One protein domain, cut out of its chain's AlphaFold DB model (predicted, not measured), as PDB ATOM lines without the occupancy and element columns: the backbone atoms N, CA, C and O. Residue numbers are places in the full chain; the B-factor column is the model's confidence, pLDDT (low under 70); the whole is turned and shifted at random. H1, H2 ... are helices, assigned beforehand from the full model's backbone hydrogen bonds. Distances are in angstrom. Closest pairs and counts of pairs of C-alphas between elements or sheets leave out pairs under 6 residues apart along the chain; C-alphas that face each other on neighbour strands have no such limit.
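Overview. This is residues 247 to 382 of the 433 residues of an uncharacterized protein of Fomitopsis rosea (UniProt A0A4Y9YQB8). What is the main shape? Two long helices, H2 and H6, lie side by side, and a shorter pair packs along one side of them, H1 on H2 and H4 on H6, while H3 lies across one end. Small H5 lies toward the other end. What makes it up? The printed part has 136 residues with six named helices, H1 to H6 in order, and no named strand: class all helix. It is compact, with a radius of gyration of the C-alphas of 16.2 A, yet elongated, spanning 50 by 28 by 22 A.

Arrangement. What does the first helix touch? H1, residues 249 to 262, touches H2, residues 279 to 305, opposite ways at a steep tilt of 39 degrees, a helical hairpin; the closest C-alphas, of Ala 260 and Leu 292, are 5.3 A apart, and H2 uses residues 288 to 299 alone. H1 touches H4, residues 329 to 339, the same way at a shallow tilt of 18 degrees, closest at the C-alphas of Ser 254 and Cys 329, 4.0 A. What does the last helix touch? H6, residues 351 to 378, touches H2 the same way at a shallow tilt of 25 degrees, closest at the C-alphas of Glu 300 and Ala 371, 5.0 A. With residues 374 to 378 alone it touches H3, residues 307 to 318, about perpendicular at 84 degrees, closest at the C-alphas of Arg 310 and Val 375, 4.7 A. H5, residues 344 to 348, is close to H6 but not clearly touching, closest at the C-alphas of Trp 346 and Arg 354, 6.2 A. Are the backbones regular in their N and O pairs? Every O i to N i+4 pair is within hydrogen-bond range in H1 and H4, against 22 of 23 in H2, 4 of 8 in H3, 23 of 24 in H6 and 0 of 1 in H5, where 2 of 2 O i to N i+3 pairs are.

Along the chain. Where do the helices begin and end? C-alpha 249 of H1 is at (34.015, -12.416, 44.535) and C-alpha 378 of H6 at (26.414, -13.843, 28.995). Which are long? H6 measures 41.7 A and H2 39.4 A.

Size, cuts and confidence. Is it continuous? The printed part has no cut, and the link from H1 to H2 is long, 16 residues. Where is confidence low? The model's pLDDT is under 70 at residues 247 to 255 and 316 to 328.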
ATOM      1  N   PRO A 247      29.133 -13.825  47.660       46.94
ATOM      2  CA  PRO A 247      28.937 -12.412  47.284       46.94
ATOM      3  C   PRO A 247      30.204 -11.531  47.400       46.94
ATOM      4  O   PRO A 247      30.220 -10.387  46.958       46.94
ATOM      5  N   ASN A 248      31.294 -12.077  47.946       52.12
ATOM      6  CA  ASN A 248      32.607 -11.462  48.053       52.12
ATOM      7  C   ASN A 248      33.511 -11.590  46.809       52.12
ATOM      8  O   ASN A 248      34.567 -10.961  46.808       52.12
ATOM      9  N   VAL A 249      33.174 -12.356  45.762       52.38
ATOM     10  CA  VAL A 249      34.015 -12.416  44.535       52.38
ATOM     11  C   VAL A 249      34.169 -11.074  43.877       52.38
ATOM     12  O   VAL A 249      35.271 -10.687  43.511       52.38
ATOM     13  N   ARG A 250      33.065 -10.340  43.793       56.03
ATOM     14  CA  ARG A 250      33.008  -9.006  43.208       56.03
ATOM     15  C   ARG A 250      34.010  -8.057  43.865       56.03
ATOM     16  O   ARG A 250      34.811  -7.425  43.186       56.03
ATOM     17  N   SER A 251      34.009  -8.033  45.200       57.34
ATOM     18  CA  SER A 251      34.981  -7.268  45.984       57.34
ATOM     19  C   SER A 251      36.412  -7.757  45.732       57.34
ATOM     20  O   SER A 251      37.315  -6.941  45.582       57.34
ATOM     21  N   ARG A 252      36.629  -9.072  45.610       62.38
ATOM     22  CA  ARG A 252      37.963  -9.672  45.458       62.38
ATOM     23  C   ARG A 252      38.582  -9.458  44.078       62.38
ATOM     24  O   ARG A 252      39.737  -9.058  44.034       62.38
ATOM     25  N   CYS A 253      37.849  -9.676  42.985       62.62
ATOM     26  CA  CYS A 253      38.355  -9.464  41.623       62.62
ATOM     27  C   CYS A 253      38.728  -7.998  41.393       62.62
ATOM     28  O   CYS A 253      39.817  -7.728  40.905       62.62
ATOM     29  N   SER A 254      37.887  -7.054  41.825       64.31
ATOM     30  CA  SER A 254      38.220  -5.627  41.710       64.31
ATOM     31  C   SER A 254      39.343  -5.218  42.661       64.31
ATOM     32  O   SER A 254      40.210  -4.457  42.265       64.31
ATOM     33  N   THR A 255      39.406  -5.753  43.888       67.56
ATOM     34  CA  THR A 255      40.540  -5.455  44.784       67.56
ATOM     35  C   THR A 255      41.854  -5.985  44.205       67.56
ATOM     36  O   THR A 255      42.875  -5.315  44.292       67.56
ATOM     37  N   LEU A 256      41.832  -7.175  43.602       70.88
ATOM     38  CA  LEU A 256      43.000  -7.814  43.005       70.88
ATOM     39  C   LEU A 256      43.448  -7.090  41.728       70.88
ATOM     40  O   LEU A 256      44.584  -6.632  41.643       70.88
ATOM     41  N   PHE A 257      42.548  -6.971  40.752       81.25
ATOM     42  CA  PHE A 257      42.855  -6.377  39.457       81.25
ATOM     43  C   PHE A 257      42.949  -4.865  39.515       81.25
ATOM     44  O   PHE A 257      43.889  -4.316  38.960       81.25
ATOM     45  N   GLY A 258      42.043  -4.192  40.221       79.62
ATOM     46  CA  GLY A 258      42.123  -2.751  40.428       79.62
ATOM     47  C   GLY A 258      43.470  -2.371  41.035       79.62
ATOM     48  O   GLY A 258      44.183  -1.558  40.462       79.62
ATOM     49  N   ALA A 259      43.906  -3.026  42.118       76.94
ATOM     50  CA  ALA A 259      45.221  -2.737  42.693       76.94
ATOM     51  C   ALA A 259      46.379  -3.009  41.713       76.94
ATOM     52  O   ALA A 259      47.327  -2.228  41.672       76.94
ATOM     53  N   ALA A 260      46.309  -4.082  40.919       84.94
ATOM     54  CA  ALA A 260      47.353  -4.411  39.950       84.94
ATOM     55  C   ALA A 260      47.403  -3.444  38.761       84.94
ATOM     56  O   ALA A 260      48.475  -2.962  38.409       84.94
ATOM     57  N   ALA A 261      46.255  -3.123  38.171       87.88
ATOM     58  CA  ALA A 261      46.140  -2.306  36.974       87.88
ATOM     59  C   ALA A 261      46.422  -0.821  37.230       87.88
ATOM     60  O   ALA A 261      46.961  -0.148  36.354       87.88
ATOM     61  N   GLN A 262      46.109  -0.303  38.424       85.12
ATOM     62  CA  GLN A 262      46.285   1.120  38.743       85.12
ATOM     63  C   GLN A 262      47.749   1.582  38.655       85.12
ATOM     64  O   GLN A 262      48.000   2.729  38.301       85.12
ATOM     65  N   GLY A 263      48.727   0.695  38.879       86.88
ATOM     66  CA  GLY A 263      50.147   1.010  38.661       86.88
ATOM     67  C   GLY A 263      50.519   1.279  37.193       86.88
ATOM     68  O   GLY A 263      51.566   1.866  36.920       86.88
ATOM     69  N   PHE A 264      49.658   0.884  36.254       93.06
ATOM     70  CA  PHE A 264      49.874   0.952  34.806       93.06
ATOM     71  C   PHE A 264      48.929   1.930  34.107       93.06
ATOM     72  O   PHE A 264      48.902   1.978  32.881       93.06
ATOM     73  N   ILE A 265      48.155   2.707  34.869       92.75
ATOM     74  CA  ILE A 265      47.230   3.716  34.352       92.75
ATOM     75  C   ILE A 265      47.778   5.114  34.703       92.75
ATOM     76  O   ILE A 265      48.101   5.370  35.865       92.75
ATOM     77  N   PRO A 266      47.887   6.049  33.739       91.31
ATOM     78  CA  PRO A 266      48.277   7.427  34.017       91.31
ATOM     79  C   PRO A 266      47.301   8.136  34.980       91.31
ATOM     80  O   PRO A 266      46.095   7.896  34.911       91.31
ATOM     81  N   PRO A 267      47.767   9.104  35.794       92.00
ATOM     82  CA  PRO A 267      49.093   9.718  35.761       92.00
ATOM     83  C   PRO A 267      50.168   8.913  36.505       92.00
ATOM     84  O   PRO A 267      50.023   8.573  37.679       92.00
ATOM     85  N   TYR A 268      51.300   8.692  35.831       90.19
ATOM     86  CA  TYR A 268      52.448   8.009  36.421       90.19
ATOM     87  C   TYR A 268      53.175   8.888  37.430       90.19
ATOM     88  O   TYR A 268      53.427  10.069  37.184       90.19
ATOM     89  N   GLN A 269      53.556   8.278  38.547       90.75
ATOM     90  CA  GLN A 269      54.370   8.925  39.564       90.75
ATOM     91  C   GLN A 269      55.851   8.889  39.186       90.75
ATOM     92  O   GLN A 269      56.334   7.941  38.560       90.75
ATOM     93  N   GLU A 270      56.587   9.917  39.601       91.25
ATOM     94  CA  GLU A 270      58.042   9.930  39.478       91.25
ATOM     95  C   GLU A 270      58.673   8.911  40.432       91.25
ATOM     96  O   GLU A 270      58.173   8.655  41.526       91.25
ATOM     97  N   THR A 271      59.803   8.327  40.028       93.38
ATOM     98  CA  THR A 271      60.536   7.390  40.884       93.38
ATOM     99  C   THR A 271      61.127   8.127  42.092       93.38
ATOM    100  O   THR A 271      61.955   9.022  41.898       93.38
ATOM    101  N   PRO A 272      60.791   7.737  43.338       93.94
ATOM    102  CA  PRO A 272      61.349   8.376  44.525       93.94
ATOM    103  C   PRO A 272      62.876   8.251  44.574       93.94
ATOM    104  O   PRO A 272      63.433   7.200  44.246       93.94
ATOM    105  N   ALA A 273      63.559   9.297  45.056       93.50
ATOM    106  CA  ALA A 273      65.025   9.378  45.082       93.50
ATOM    107  C   ALA A 273      65.698   8.178  45.776       93.50
ATOM    108  O   ALA A 273      66.772   7.752  45.363       93.50
ATOM    109  N   LEU A 274      65.039   7.596  46.784       93.38
ATOM    110  CA  LEU A 274      65.502   6.402  47.499       93.38
ATOM    111  C   LEU A 274      65.707   5.181  46.583       93.38
ATOM    112  O   LEU A 274      66.559   4.335  46.856       93.38
ATOM    113  N   PHE A 275      64.924   5.072  45.509       93.94
ATOM    114  CA  PHE A 275      64.965   3.939  44.585       93.94
ATOM    115  C   PHE A 275      65.782   4.223  43.322       93.94
ATOM    116  O   PHE A 275      66.106   3.296  42.580       93.94
ATOM    117  N   VAL A 276      66.167   5.475  43.071       92.62
ATOM    118  CA  VAL A 276      66.999   5.823  41.915       92.62
ATOM    119  C   VAL A 276      68.380   5.174  42.066       92.62
ATOM    120  O   VAL A 276      69.112   5.449  43.012       92.62
ATOM    121  N   GLY A 277      68.731   4.273  41.142       87.06
ATOM    122  CA  GLY A 277      69.986   3.508  41.183       87.06
ATOM    123  C   GLY A 277      70.044   2.412  42.258       87.06
ATOM    124  O   GLY A 277      71.069   1.744  42.389       87.06
ATOM    125  N   SER A 278      68.963   2.198  43.015       91.38
ATOM    126  CA  SER A 278      68.884   1.129  44.011       91.38
ATOM    127  C   SER A 278      68.644  -0.226  43.335       91.38
ATOM    128  O   SER A 278      67.721  -0.333  42.523       91.38
ATOM    129  N   PRO A 279      69.368  -1.298  43.713       88.94
ATOM    130  CA  PRO A 279      69.066  -2.653  43.246       88.94
ATOM    131  C   PRO A 279      67.634  -3.103  43.570       88.94
ATOM    132  O   PRO A 279      67.074  -3.934  42.862       88.94
ATOM    133  N   ALA A 280      67.023  -2.537  44.620       91.88
ATOM    134  CA  ALA A 280      65.643  -2.837  44.989       91.88
ATOM    135  C   ALA A 280      64.642  -2.381  43.917       91.88
ATOM    136  O   ALA A 280      63.591  -2.997  43.777       91.88
ATOM    137  N   ARG A 281      64.959  -1.336  43.138       94.94
ATOM    138  CA  ARG A 281      64.039  -0.787  42.136       94.94
ATOM    139  C   ARG A 281      63.676  -1.814  41.073       94.94
ATOM    140  O   ARG A 281      62.500  -1.991  40.799       94.94
ATOM    141  N   HIS A 282      64.672  -2.496  40.514       94.12
ATOM    142  CA  HIS A 282      64.441  -3.524  39.500       94.12
ATOM    143  C   HIS A 282      63.514  -4.627  40.037       94.12
ATOM    144  O   HIS A 282      62.537  -4.982  39.391       94.12
ATOM    145  N   ALA A 283      63.744  -5.086  41.274       94.44
ATOM    146  CA  ALA A 283      62.889  -6.088  41.907       94.44
ATOM    147  C   ALA A 283      61.442  -5.603  42.125       94.44
ATOM    148  O   ALA A 283      60.520  -6.403  42.024       94.44
ATOM    149  N   LEU A 284      61.234  -4.317  42.426       95.62
ATOM    150  CA  LEU A 284      59.898  -3.727  42.589       95.62
ATOM    151  C   LEU A 284      59.172  -3.590  41.246       95.62
ATOM    152  O   LEU A 284      58.015  -3.981  41.129       95.62
ATOM    153  N   VAL A 285      59.871  -3.094  40.222       95.62
ATOM    154  CA  VAL A 285      59.340  -2.955  38.860       95.62
ATOM    155  C   VAL A 285      58.945  -4.314  38.288       95.62
ATOM    156  O   VAL A 285      57.830  -4.458  37.789       95.62
ATOM    157  N   GLN A 286      59.824  -5.314  38.405       95.44
ATOM    158  CA  GLN A 286      59.534  -6.672  37.954       95.44
ATOM    159  C   GLN A 286      58.350  -7.262  38.723       95.44
ATOM    160  O   GLN A 286      57.449  -7.822  38.117       95.44
ATOM    161  N   GLN A 287      58.303  -7.078  40.047       95.31
ATOM    162  CA  GLN A 287      57.215  -7.615  40.857       95.31
ATOM    163  C   GLN A 287      55.855  -6.988  40.520       95.31
ATOM    164  O   GLN A 287      54.852  -7.699  40.553       95.31
ATOM    165  N   ASP A 288      55.802  -5.687  40.219       95.00
ATOM    166  CA  ASP A 288      54.573  -5.025  39.764       95.00
ATOM    167  C   ASP A 288      54.111  -5.577  38.410       95.00
ATOM    168  O   ASP A 288      52.919  -5.815  38.222       95.00
ATOM    169  N   TYR A 289      55.047  -5.808  37.483       95.94
ATOM    170  CA  TYR A 289      54.757  -6.418  36.185       95.94
ATOM    171  C   TYR A 289      54.262  -7.866  36.331       95.94
ATOM    172  O   TYR A 289      53.199  -8.193  35.809       95.94
ATOM    173  N   ASP A 290      54.965  -8.703  37.100       94.88
ATOM    174  CA  ASP A 290      54.576 -10.099  37.343       94.88
ATOM    175  C   ASP A 290      53.168 -10.173  37.959       94.88
ATOM    176  O   ASP A 290      52.368 -11.041  37.623       94.88
ATOM    177  N   LEU A 291      52.831  -9.226  38.846       92.25
ATOM    178  CA  LEU A 291      51.501  -9.130  39.452       92.25
ATOM    179  C   LEU A 291      50.410  -8.820  38.437       92.25
ATOM    180  O   LEU A 291      49.320  -9.394  38.522       92.25
ATOM    181  N   LEU A 292      50.685  -7.906  37.507       94.62
ATOM    182  CA  LEU A 292      49.765  -7.593  36.423       94.62
ATOM    183  C   LEU A 292      49.547  -8.822  35.537       94.62
ATOM    184  O   LEU A 292      48.398  -9.162  35.265       94.62
ATOM    185  N   GLU A 293      50.627  -9.494  35.139       94.69
ATOM    186  CA  GLU A 293      50.589 -10.674  34.269       94.69
ATOM    187  C   GLU A 293      49.782 -11.818  34.897       94.69
ATOM    188  O   GLU A 293      48.815 -12.293  34.296       94.69
ATOM    189  N   GLU A 294      50.094 -12.185  36.141       90.25
ATOM    190  CA  GLU A 294      49.378 -13.232  36.881       90.25
ATOM    191  C   GLU A 294      47.898 -12.884  37.076       90.25
ATOM    192  O   GLU A 294      47.018 -13.735  36.919       90.25
ATOM    193  N   THR A 295      47.590 -11.620  37.378       89.38
ATOM    194  CA  THR A 295      46.203 -11.194  37.603       89.38
ATOM    195  C   THR A 295      45.395 -11.168  36.307       89.38
ATOM    196  O   THR A 295      44.244 -11.607  36.302       89.38
ATOM    197  N   CYS A 296      45.976 -10.689  35.203       93.31
ATOM    198  CA  CYS A 296      45.310 -10.677  33.900       93.31
ATOM    199  C   CYS A 296      45.081 -12.099  33.382       93.31
ATOM    200  O   CYS A 296      43.974 -12.405  32.943       93.31
ATOM    201  N   GLY A 297      46.082 -12.977  33.496       91.38
ATOM    202  CA  GLY A 297      45.950 -14.383  33.113       91.38
ATOM    203  C   GLY A 297      44.921 -15.130  33.966       91.38
ATOM    204  O   GLY A 297      44.111 -15.894  33.438       91.38
ATOM    205  N   LEU A 298      44.885 -14.867  35.278       86.25
ATOM    206  CA  LEU A 298      43.866 -15.433  36.161       86.25
ATOM    207  C   LEU A 298      42.460 -14.947  35.791       86.25
ATOM    208  O   LEU A 298      41.537 -15.755  35.749       86.25
ATOM    209  N   LEU A 299      42.283 -13.649  35.526       87.81
ATOM    210  CA  LEU A 299      40.988 -13.109  35.110       87.81
ATOM    211  C   LEU A 299      40.525 -13.676  33.770       87.81
ATOM    212  O   LEU A 299      39.349 -14.004  33.644       87.81
ATOM    213  N   GLU A 300      41.425 -13.803  32.794       92.12
ATOM    214  CA  GLU A 300      41.129 -14.431  31.504       92.12
ATOM    215  C   GLU A 300      40.633 -15.866  31.702       92.12
ATOM    216  O   GLU A 300      39.530 -16.180  31.262       92.12
ATOM    217  N   SER A 301      41.388 -16.706  32.419       88.19
ATOM    218  CA  SER A 301      40.979 -18.093  32.691       88.19
ATOM    219  C   SER A 301      39.656 -18.154  33.453       88.19
ATOM    220  O   SER A 301      38.742 -18.847  33.025       88.19
ATOM    221  N   LEU A 302      39.483 -17.374  34.524       84.81
ATOM    222  CA  LEU A 302      38.228 -17.376  35.282       84.81
ATOM    223  C   LEU A 302      37.028 -16.939  34.436       84.81
ATOM    224  O   LEU A 302      35.950 -17.503  34.587       84.81
ATOM    225  N   CYS A 303      37.190 -15.952  33.552       87.56
ATOM    226  CA  CYS A 303      36.106 -15.538  32.668       87.56
ATOM    227  C   CYS A 303      35.803 -16.608  31.617       87.56
ATOM    228  O   CYS A 303      34.633 -16.837  31.341       87.56
ATOM    229  N   LEU A 304      36.806 -17.295  31.073       87.94
ATOM    230  CA  LEU A 304      36.587 -18.376  30.107       87.94
ATOM    231  C   LEU A 304      35.939 -19.613  30.749       87.94
ATOM    232  O   LEU A 304      35.058 -20.224  30.152       87.94
ATOM    233  N   ASP A 305      36.341 -19.949  31.973       83.62
ATOM    234  CA  ASP A 305      36.034 -21.243  32.587       83.62
ATOM    235  C   ASP A 305      34.873 -21.193  33.600       83.62
ATOM    236  O   ASP A 305      34.357 -22.246  33.982       83.62
ATOM    237  N   VAL A 306      34.473 -20.007  34.087       81.62
ATOM    238  CA  VAL A 306      33.509 -19.867  35.198       81.62
ATOM    239  C   VAL A 306      32.413 -18.839  34.897       81.62
ATOM    240  O   VAL A 306      32.583 -17.630  35.077       81.62
ATOM    241  N   ASP A 307      31.228 -19.333  34.535       83.62
ATOM    242  CA  ASP A 307      30.050 -18.521  34.201       83.62
ATOM    243  C   ASP A 307      29.668 -17.546  35.325       83.62
ATOM    244  O   ASP A 307      29.346 -16.388  35.069       83.62
ATOM    245  N   GLU A 308      29.752 -17.967  36.593       78.94
ATOM    246  CA  GLU A 308      29.417 -17.107  37.737       78.94
ATOM    247  C   GLU A 308      30.331 -15.879  37.840       78.94
ATOM    248  O   GLU A 308      29.873 -14.795  38.216       78.94
ATOM    249  N   VAL A 309      31.604 -16.003  37.451       79.81
ATOM    250  CA  VAL A 309      32.525 -14.862  37.405       79.81
ATOM    251  C   VAL A 309      32.058 -13.874  36.339       79.81
ATOM    252  O   VAL A 309      31.923 -12.683  36.641       79.81
ATOM    253  N   ARG A 310      31.701 -14.354  35.139       85.44
ATOM    254  CA  ARG A 310      31.131 -13.511  34.072       85.44
ATOM    255  C   ARG A 310      29.839 -12.827  34.523       85.44
ATOM    256  O   ARG A 310      29.679 -11.607  34.381       85.44
ATOM    257  N   LEU A 311      28.956 -13.593  35.164       80.75
ATOM    258  CA  LEU A 311      27.690 -13.116  35.716       80.75
ATOM    259  C   LEU A 311      27.885 -12.069  36.829       80.75
ATOM    260  O   LEU A 311      27.128 -11.102  36.933       80.75
ATOM    261  N   SER A 312      28.907 -12.226  37.666       78.06
ATOM    262  CA  SER A 312      29.216 -11.287  38.746       78.06
ATOM    263  C   SER A 312      29.829  -9.983  38.227       78.06
ATOM    264  O   SER A 312      29.496  -8.915  38.745       78.06
ATOM    265  N   LEU A 313      30.705 -10.048  37.218       80.56
ATOM    266  CA  LEU A 313      31.381  -8.873  36.658       80.56
ATOM    267  C   LEU A 313      30.410  -7.923  35.940       80.56
ATOM    268  O   LEU A 313      30.504  -6.709  36.123       80.56
ATOM    269  N   GLY A 314      29.446  -8.454  35.180       76.38
ATOM    270  CA  GLY A 314      28.508  -7.631  34.404       76.38
ATOM    271  C   GLY A 314      27.437  -6.902  35.229       76.38
ATOM    272  O   GLY A 314      26.977  -5.831  34.839       76.38
ATOM    273  N   ARG A 315      27.078  -7.402  36.421       73.50
ATOM    274  CA  ARG A 315      26.001  -6.825  37.259       73.50
ATOM    275  C   ARG A 315      26.320  -5.449  37.869       73.50
ATOM    276  O   ARG A 315      25.415  -4.785  38.363       73.50
ATOM    277  N   VAL A 316      27.584  -5.015  37.878       60.19
ATOM    278  CA  VAL A 316      28.047  -3.863  38.684       60.19
ATOM    279  C   VAL A 316      27.742  -2.499  38.060       60.19
ATOM    280  O   VAL A 316      27.671  -1.502  38.774       60.19
ATOM    281  N   LEU A 317      27.484  -2.426  36.753       62.00
ATOM    282  CA  LEU A 317      27.261  -1.141  36.077       62.00
ATOM    283  C   LEU A 317      25.878  -0.508  36.345       62.00
ATOM    284  O   LEU A 317      25.659   0.627  35.937       62.00
ATOM    285  N   LYS A 318      24.965  -1.196  37.051       54.31
ATOM    286  CA  LYS A 318      23.568  -0.758  37.267       54.31
ATOM    287  C   LYS A 318      23.256  -0.098  38.615       54.31
ATOM    288  O   LYS A 318      22.103   0.247  38.847       54.31
ATOM    289  N   SER A 319      24.215   0.061  39.531       51.41
ATOM    290  CA  SER A 319      23.947   0.668  40.851       51.41
ATOM    291  C   SER A 319      24.289   2.171  40.862       51.41
ATOM    292  O   SER A 319      25.476   2.505  40.892       51.41
ATOM    293  N   PRO A 320      23.295   3.085  40.847       41.84
ATOM    294  CA  PRO A 320      23.504   4.535  40.694       41.84
ATOM    295  C   PRO A 320      24.161   5.226  41.903       41.84
ATOM    296  O   PRO A 320      24.610   6.365  41.805       41.84
ATOM    297  N   ASP A 321      24.241   4.550  43.042       47.69
ATOM    298  CA  ASP A 321      24.686   5.083  44.328       47.69
ATOM    299  C   ASP A 321      25.908   4.347  44.905       47.69
ATOM    300  O   ASP A 321      26.377   4.684  45.992       47.69
ATOM    301  N   GLY A 322      26.453   3.353  44.186       47.97
ATOM    302  CA  GLY A 322      27.627   2.579  44.625       47.97
ATOM    303  C   GLY A 322      27.454   1.883  45.989       47.97
ATOM    304  O   GLY A 322      28.435   1.444  46.590       47.97
ATOM    305  N   SER A 323      26.220   1.803  46.495       43.38
ATOM    306  CA  SER A 323      25.895   1.563  47.906       43.38
ATOM    307  C   SER A 323      25.776   0.083  48.291       43.38
ATOM    308  O   SER A 323      25.635  -0.228  49.470       43.38
ATOM    309  N   GLU A 324      25.969  -0.850  47.354       42.62
ATOM    310  CA  GLU A 324      26.152  -2.279  47.652       42.62
ATOM    311  C   GLU A 324      27.615  -2.735  47.496       42.62
ATOM    312  O   GLU A 324      27.879  -3.773  46.900       42.62
ATOM    313  N   GLY A 325      28.596  -1.959  47.985       42.66
ATOM    314  CA  GLY A 325      29.991  -2.411  48.192       42.66
ATOM    315  C   GLY A 325      30.691  -3.063  46.981       42.66
ATOM    316  O   GLY A 325      31.670  -3.797  47.137       42.66
ATOM    317  N   GLY A 326      30.155  -2.845  45.780       44.84
ATOM    318  CA  GLY A 326      30.427  -3.622  44.584       44.84
ATOM    319  C   GLY A 326      31.540  -2.974  43.799       44.84
ATOM    320  O   GLY A 326      31.303  -2.139  42.936       44.84
ATOM    321  N   ALA A 327      32.756  -3.351  44.141       52.25
ATOM    322  CA  ALA A 327      33.959  -2.912  43.472       52.25
ATOM    323  C   ALA A 327      33.851  -3.159  41.944       52.25
ATOM    324  O   ALA A 327      33.446  -4.239  41.494       52.25
ATOM    325  N   ALA A 328      34.113  -2.116  41.153       69.94
ATOM    326  CA  ALA A 328      33.772  -2.041  39.736       69.94
ATOM    327  C   ALA A 328      34.844  -2.700  38.862       69.94
ATOM    328  O   ALA A 328      35.367  -2.072  37.954       69.94
ATOM    329  N   CYS A 329      35.142  -3.981  39.105       80.94
ATOM    330  CA  CYS A 329      36.204  -4.706  38.398       80.94
ATOM    331  C   CYS A 329      36.096  -4.562  36.874       80.94
ATOM    332  O   CYS A 329      37.096  -4.316  36.214       80.94
ATOM    333  N   LEU A 330      34.883  -4.659  36.310       86.50
ATOM    334  CA  LEU A 330      34.676  -4.458  34.875       86.50
ATOM    335  C   LEU A 330      35.020  -3.024  34.441       86.50
ATOM    336  O   LEU A 330      35.630  -2.832  33.400       86.50
ATOM    337  N   LYS A 331      34.685  -2.013  35.248       86.44
ATOM    338  CA  LYS A 331      35.084  -0.625  34.991       86.44
ATOM    339  C   LYS A 331      36.603  -0.462  35.070       86.44
ATOM    340  O   LYS A 331      37.164   0.174  34.188       86.44
ATOM    341  N   ASP A 332      37.250  -1.063  36.068       87.94
ATOM    342  CA  ASP A 332      38.711  -1.057  36.202       87.94
ATOM    343  C   ASP A 332      39.358  -1.706  34.965       87.94
ATOM    344  O   ASP A 332      40.340  -1.195  34.435       87.94
ATOM    345  N   MET A 333      38.782  -2.808  34.460       92.12
ATOM    346  CA  MET A 333      39.224  -3.486  33.233       92.12
ATOM    347  C   MET A 333      39.088  -2.582  32.009       92.12
ATOM    348  O   MET A 333      40.033  -2.464  31.233       92.12
ATOM    349  N   LEU A 334      37.943  -1.914  31.844       93.19
ATOM    350  CA  LEU A 334      37.729  -0.969  30.746       93.19
ATOM    351  C   LEU A 334      38.683   0.228  30.838       93.19
ATOM    352  O   LEU A 334      39.240   0.638  29.823       93.19
ATOM    353  N   GLU A 335      38.917   0.761  32.038       93.00
ATOM    354  CA  GLU A 335      39.853   1.865  32.251       93.00
ATOM    355  C   GLU A 335      41.301   1.454  31.957       93.00
ATOM    356  O   GLU A 335      42.027   2.201  31.299       93.00
ATOM    357  N   PHE A 336      41.712   0.254  32.375       95.00
ATOM    358  CA  PHE A 336      43.019  -0.305  32.038       95.00
ATOM    359  C   PHE A 336      43.189  -0.508  30.531       95.00
ATOM    360  O   PHE A 336      44.233  -0.162  29.980       95.00
ATOM    361  N   LEU A 337      42.168  -1.027  29.843       95.44
ATOM    362  CA  LEU A 337      42.211  -1.147  28.389       95.44
ATOM    363  C   LEU A 337      42.382   0.225  27.746       95.44
ATOM    364  O   LEU A 337      43.300   0.388  26.947       95.44
ATOM    365  N   ASP A 338      41.555   1.204  28.124       94.88
ATOM    366  CA  ASP A 338      41.523   2.549  27.543       94.88
ATOM    367  C   ASP A 338      42.831   3.317  27.760       94.88
ATOM    368  O   ASP A 338      43.458   3.775  26.799       94.88
ATOM    369  N   LYS A 339      43.262   3.410  29.020       95.06
ATOM    370  CA  LYS A 339      44.321   4.323  29.466       95.06
ATOM    371  C   LYS A 339      45.628   3.635  29.827       95.06
ATOM    372  O   LYS A 339      46.635   4.329  29.928       95.06
ATOM    373  N   GLY A 340      45.616   2.323  30.060       94.56
ATOM    374  CA  GLY A 340      46.812   1.593  30.459       94.56
ATOM    375  C   GLY A 340      47.920   1.757  29.425       94.56
ATOM    376  O   GLY A 340      47.657   1.663  28.225       94.56
ATOM    377  N   ASP A 341      49.142   2.026  29.862       93.94
ATOM    378  CA  ASP A 341      50.286   2.238  28.971       93.94
ATOM    379  C   ASP A 341      51.581   1.799  29.673       93.94
ATOM    380  O   ASP A 341      51.570   1.352  30.822       93.94
ATOM    381  N   TYR A 342      52.712   1.909  28.988       94.75
ATOM    382  CA  TYR A 342      54.016   1.569  29.535       94.75
ATOM    383  C   TYR A 342      54.476   2.642  30.532       94.75
ATOM    384  O   TYR A 342      54.669   3.803  30.144       94.75
ATOM    385  N   PRO A 343      54.712   2.298  31.811       93.75
ATOM    386  CA  PRO A 343      55.149   3.280  32.787       93.75
ATOM    387  C   PRO A 343      56.513   3.903  32.422       93.75
ATOM    388  O   PRO A 343      57.476   3.178  32.158       93.75
ATOM    389  N   PRO A 344      56.676   5.242  32.470       93.00
ATOM    390  CA  PRO A 344      57.910   5.923  32.072       93.00
ATOM    391  C   PRO A 344      59.155   5.473  32.839       93.00
ATOM    392  O   PRO A 344      60.268   5.522  32.306       93.00
ATOM    393  N   TYR A 345      58.994   5.010  34.082       91.69
ATOM    394  CA  TYR A 345      60.102   4.523  34.905       91.69
ATOM    395  C   TYR A 345      60.734   3.222  34.373       91.69
ATOM    396  O   TYR A 345      61.875   2.924  34.727       91.69
ATOM    397  N   TRP A 346      60.078   2.505  33.452       94.88
ATOM    398  CA  TRP A 346      60.671   1.378  32.717       94.88
ATOM    399  C   TRP A 346      61.814   1.792  31.787       94.88
ATOM    400  O   TRP A 346      62.632   0.964  31.397       94.88
ATOM    401  N   SER A 347      61.922   3.080  31.444       92.81
ATOM    402  CA  SER A 347      63.016   3.614  30.616       92.81
ATOM    403  C   SER A 347      64.412   3.346  31.178       92.81
ATOM    404  O   SER A 347      65.396   3.427  30.447       92.81
ATOM    405  N   SER A 348      64.496   3.045  32.470       92.88
ATOM    406  CA  SER A 348      65.744   2.749  33.152       92.88
ATOM    407  C   SER A 348      66.081   1.256  33.242       92.88
ATOM    408  O   SER A 348      67.101   0.927  33.848       92.88
ATOM    409  N   GLU A 349      65.228   0.370  32.728       94.56
ATOM    410  CA  GLU A 349      65.530  -1.055  32.555       94.56
ATOM    411  C   GLU A 349      66.350  -1.264  31.273       94.56
ATOM    412  O   GLU A 349      66.452  -0.365  30.428       94.56
ATOM    413  N   SER A 350      66.971  -2.437  31.101       95.00
ATOM    414  CA  SER A 350      67.690  -2.698  29.851       95.00
ATOM    415  C   SER A 350      66.723  -2.711  28.663       95.00
ATOM    416  O   SER A 350      65.555  -3.078  28.790       95.00
ATOM    417  N   SER A 351      67.201  -2.350  27.467       96.31
ATOM    418  CA  SER A 351      66.347  -2.313  26.268       96.31
ATOM    419  C   SER A 351      65.672  -3.655  25.967       96.31
ATOM    420  O   SER A 351      64.564  -3.671  25.444       96.31
ATOM    421  N   SER A 352      66.323  -4.773  26.309       96.56
ATOM    422  CA  SER A 352      65.760  -6.114  26.129       96.56
ATOM    423  C   SER A 352      64.667  -6.424  27.151       96.56
ATOM    424  O   SER A 352      63.627  -6.954  26.772       96.56
ATOM    425  N   GLU A 353      64.890  -6.112  28.430       95.56
ATOM    426  CA  GLU A 353      63.902  -6.339  29.495       95.56
ATOM    427  C   GLU A 353      62.676  -5.461  29.281       95.56
ATOM    428  O   GLU A 353      61.556  -5.963  29.259       95.56
ATOM    429  N   ARG A 354      62.893  -4.172  28.995       96.44
ATOM    430  CA  ARG A 354      61.824  -3.231  28.672       96.44
ATOM    431  C   ARG A 354      60.968  -3.729  27.509       96.44
ATOM    432  O   ARG A 354      59.756  -3.792  27.650       96.44
ATOM    433  N   ALA A 355      61.578  -4.128  26.391       97.25
ATOM    434  CA  ALA A 355      60.828  -4.640  25.242       97.25
ATOM    435  C   ALA A 355      60.042  -5.922  25.576       97.25
ATOM    436  O   ALA A 355      58.946  -6.132  25.060       97.25
ATOM    437  N   SER A 356      60.591  -6.779  26.446       97.50
ATOM    438  CA  SER A 356      59.890  -7.968  26.937       97.50
ATOM    439  C   SER A 356      58.670  -7.596  27.781       97.50
ATOM    440  O   SER A 356      57.603  -8.163  27.571       97.50
ATOM    441  N   MET A 357      58.810  -6.635  28.695       97.25
ATOM    442  CA  MET A 357      57.725  -6.173  29.563       97.25
ATOM    443  C   MET A 357      56.644  -5.403  28.795       97.25
ATOM    444  O   MET A 357      55.465  -5.593  29.065       97.25
ATOM    445  N   GLU A 358      57.019  -4.578  27.810       97.00
ATOM    446  CA  GLU A 358      56.073  -3.889  26.915       97.00
ATOM    447  C   GLU A 358      55.217  -4.908  26.154       97.00
ATOM    448  O   GLU A 358      53.991  -4.878  26.234       97.00
ATOM    449  N   LYS A 359      55.858  -5.905  25.530       97.06
ATOM    450  CA  LYS A 359      55.148  -7.014  24.875       97.06
ATOM    451  C   LYS A 359      54.260  -7.795  25.853       97.06
ATOM    452  O   LYS A 359      53.172  -8.235  25.488       97.06
ATOM    453  N   GLY A 360      54.735  -8.005  27.073       97.00
ATOM    454  CA  GLY A 360      53.982  -8.664  28.129       97.00
ATOM    455  C   GLY A 360      52.730  -7.896  28.549       97.00
ATOM    456  O   GLY A 360      51.656  -8.479  28.680       97.00
ATOM    457  N   LEU A 361      52.828  -6.571  28.675       96.50
ATOM    458  CA  LEU A 361      51.689  -5.703  28.968       96.50
ATOM    459  C   LEU A 361      50.663  -5.723  27.828       96.50
ATOM    460  O   LEU A 361      49.463  -5.785  28.098       96.50
ATOM    461  N   ASP A 362      51.105  -5.761  26.569       96.00
ATOM    462  CA  ASP A 362      50.206  -5.955  25.424       96.00
ATOM    463  C   ASP A 362      49.447  -7.288  25.513       96.00
ATOM    464  O   ASP A 362      48.245  -7.355  25.241       96.00
ATOM    465  N   MET A 363      50.122  -8.360  25.943       97.25
ATOM    466  CA  MET A 363      49.473  -9.651  26.195       97.25
ATOM    467  C   MET A 363      48.478  -9.573  27.359       97.25
ATOM    468  O   MET A 363      47.385 -10.129  27.250       97.25
ATOM    469  N   CYS A 364      48.801  -8.836  28.425       97.12
ATOM    470  CA  CYS A 364      47.880  -8.575  29.532       97.12
ATOM    471  C   CYS A 364      46.620  -7.847  29.048       97.12
ATOM    472  O   CYS A 364      45.505  -8.252  29.372       97.12
ATOM    473  N   LYS A 365      46.765  -6.815  28.206       96.50
ATOM    474  CA  LYS A 365      45.619  -6.140  27.584       96.50
ATOM    475  C   LYS A 365      44.789  -7.096  26.737       96.50
ATOM    476  O   LYS A 365      43.569  -7.109  26.871       96.50
ATOM    477  N   ALA A 366      45.420  -7.932  25.916       96.94
ATOM    478  CA  ALA A 366      44.707  -8.925  25.113       96.94
ATOM    479  C   ALA A 366      43.923  -9.934  25.978       96.94
ATOM    480  O   ALA A 366      42.793 -10.283  25.631       96.94
ATOM    481  N   ALA A 367      44.486 -10.366  27.110       96.75
ATOM    482  CA  ALA A 367      43.813 -11.222  28.089       96.75
ATOM    483  C   ALA A 367      42.556 -10.541  28.664       96.75
ATOM    484  O   ALA A 367      41.474 -11.131  28.688       96.75
ATOM    485  N   ILE A 368      42.662  -9.259  29.028       96.38
ATOM    486  CA  ILE A 368      41.522  -8.468  29.514       96.38
ATOM    487  C   ILE A 368      40.476  -8.230  28.418       96.38
ATOM    488  O   ILE A 368      39.286  -8.323  28.706       96.38
ATOM    489  N   VAL A 369      40.873  -7.996  27.160       97.12
ATOM    490  CA  VAL A 369      39.928  -7.905  26.030       97.12
ATOM    491  C   VAL A 369      39.079  -9.169  25.934       97.12
ATOM    492  O   VAL A 369      37.856  -9.069  25.855       97.12
ATOM    493  N   LYS A 370      39.698 -10.354  25.983       96.38
ATOM    494  CA  LYS A 370      38.956 -11.623  25.948       96.38
ATOM    495  C   LYS A 370      37.999 -11.731  27.129       96.38
ATOM    496  O   LYS A 370      36.823 -11.997  26.920       96.38
ATOM    497  N   ALA A 371      38.468 -11.439  28.341       93.44
ATOM    498  CA  ALA A 371      37.626 -11.458  29.533       93.44
ATOM    499  C   ALA A 371      36.398 -10.531  29.401       93.44
ATOM    500  O   ALA A 371      35.283 -10.949  29.701       93.44
ATOM    501  N   VAL A 372      36.567  -9.300  28.899       93.94
ATOM    502  CA  VAL A 372      35.452  -8.358  28.663       93.94
ATOM    503  C   VAL A 372      34.470  -8.887  27.612       93.94
ATOM    504  O   VAL A 372      33.259  -8.798  27.813       93.94
ATOM    505  N   VAL A 373      34.972  -9.452  26.510       94.75
ATOM    506  CA  VAL A 373      34.140 -10.004  25.429       94.75
ATOM    507  C   VAL A 373      33.296 -11.181  25.922       94.75
ATOM    508  O   VAL A 373      32.109 -11.254  25.605       94.75
ATOM    509  N   GLU A 374      33.882 -12.062  26.730       92.25
ATOM    510  CA  GLU A 374      33.170 -13.182  27.348       92.25
ATOM    511  C   GLU A 374      32.096 -12.694  28.328       92.25
ATOM    512  O   GLU A 374      30.954 -13.151  28.283       92.25
ATOM    513  N   VAL A 375      32.410 -11.700  29.169       89.62
ATOM    514  CA  VAL A 375      31.419 -11.067  30.061       89.62
ATOM    515  C   VAL A 375      30.241 -10.495  29.262       89.62
ATOM    516  O   VAL A 375      29.095 -10.642  29.681       89.62
ATOM    517  N   ALA A 376      30.497  -9.891  28.098       90.19
ATOM    518  CA  ALA A 376      29.455  -9.380  27.210       90.19
ATOM    519  C   ALA A 376      28.606 -10.477  26.536       90.19
ATOM    520  O   ALA A 376      27.483 -10.198  26.123       90.19
ATOM    521  N   GLY A 377      29.119 -11.707  26.428       86.06
ATOM    522  CA  GLY A 377      28.408 -12.859  25.860       86.06
ATOM    523  C   GLY A 377      27.268 -13.390  26.724       86.06
ATOM    524  O   GLY A 377      26.282 -13.882  26.187       86.06
ATOM    525  N   GLU A 378      27.372 -13.252  28.045       81.50
ATOM    526  CA  GLU A 378      26.414 -13.843  28.995       81.50
ATOM    527  C   GLU A 378      25.376 -12.849  29.539       81.50
ATOM    528  O   GLU A 378      24.461 -13.245  30.257       81.50
ATOM    529  N   GLN A 379      25.539 -11.545  29.280       73.75
ATOM    530  CA  GLN A 379      24.922 -10.492  30.098       73.75
ATOM    531  C   GLN A 379      24.108  -9.502  29.271       73.75
ATOM    532  O   GLN A 379      24.594  -8.440  28.870       73.75
ATOM    533  N   ASN A 380      22.819  -9.793  29.116       70.44
ATOM    534  CA  ASN A 380      21.863  -8.853  28.525       70.44
ATOM    535  C   ASN A 380      21.721  -7.571  29.360       70.44
ATOM    536  O   ASN A 380      21.314  -6.524  28.861       70.44
ATOM    537  N   GLU A 381      22.095  -7.622  30.637       73.62
ATOM    538  CA  GLU A 381      22.043  -6.502  31.555       73.62
ATOM    539  C   GLU A 381      23.076  -5.413  31.262       73.62
ATOM    540  O   GLU A 381      22.907  -4.312  31.770       73.62
ATOM    541  N   LEU A 382      24.113  -5.655  30.459       82.56
ATOM    542  CA  LEU A 382      25.060  -4.597  30.079       82.56
ATOM    543  C   LEU A 382      24.458  -3.571  29.111       82.56
ATOM    544  O   LEU A 382      25.048  -2.510  28.913       82.56
TER     545      LEU A 382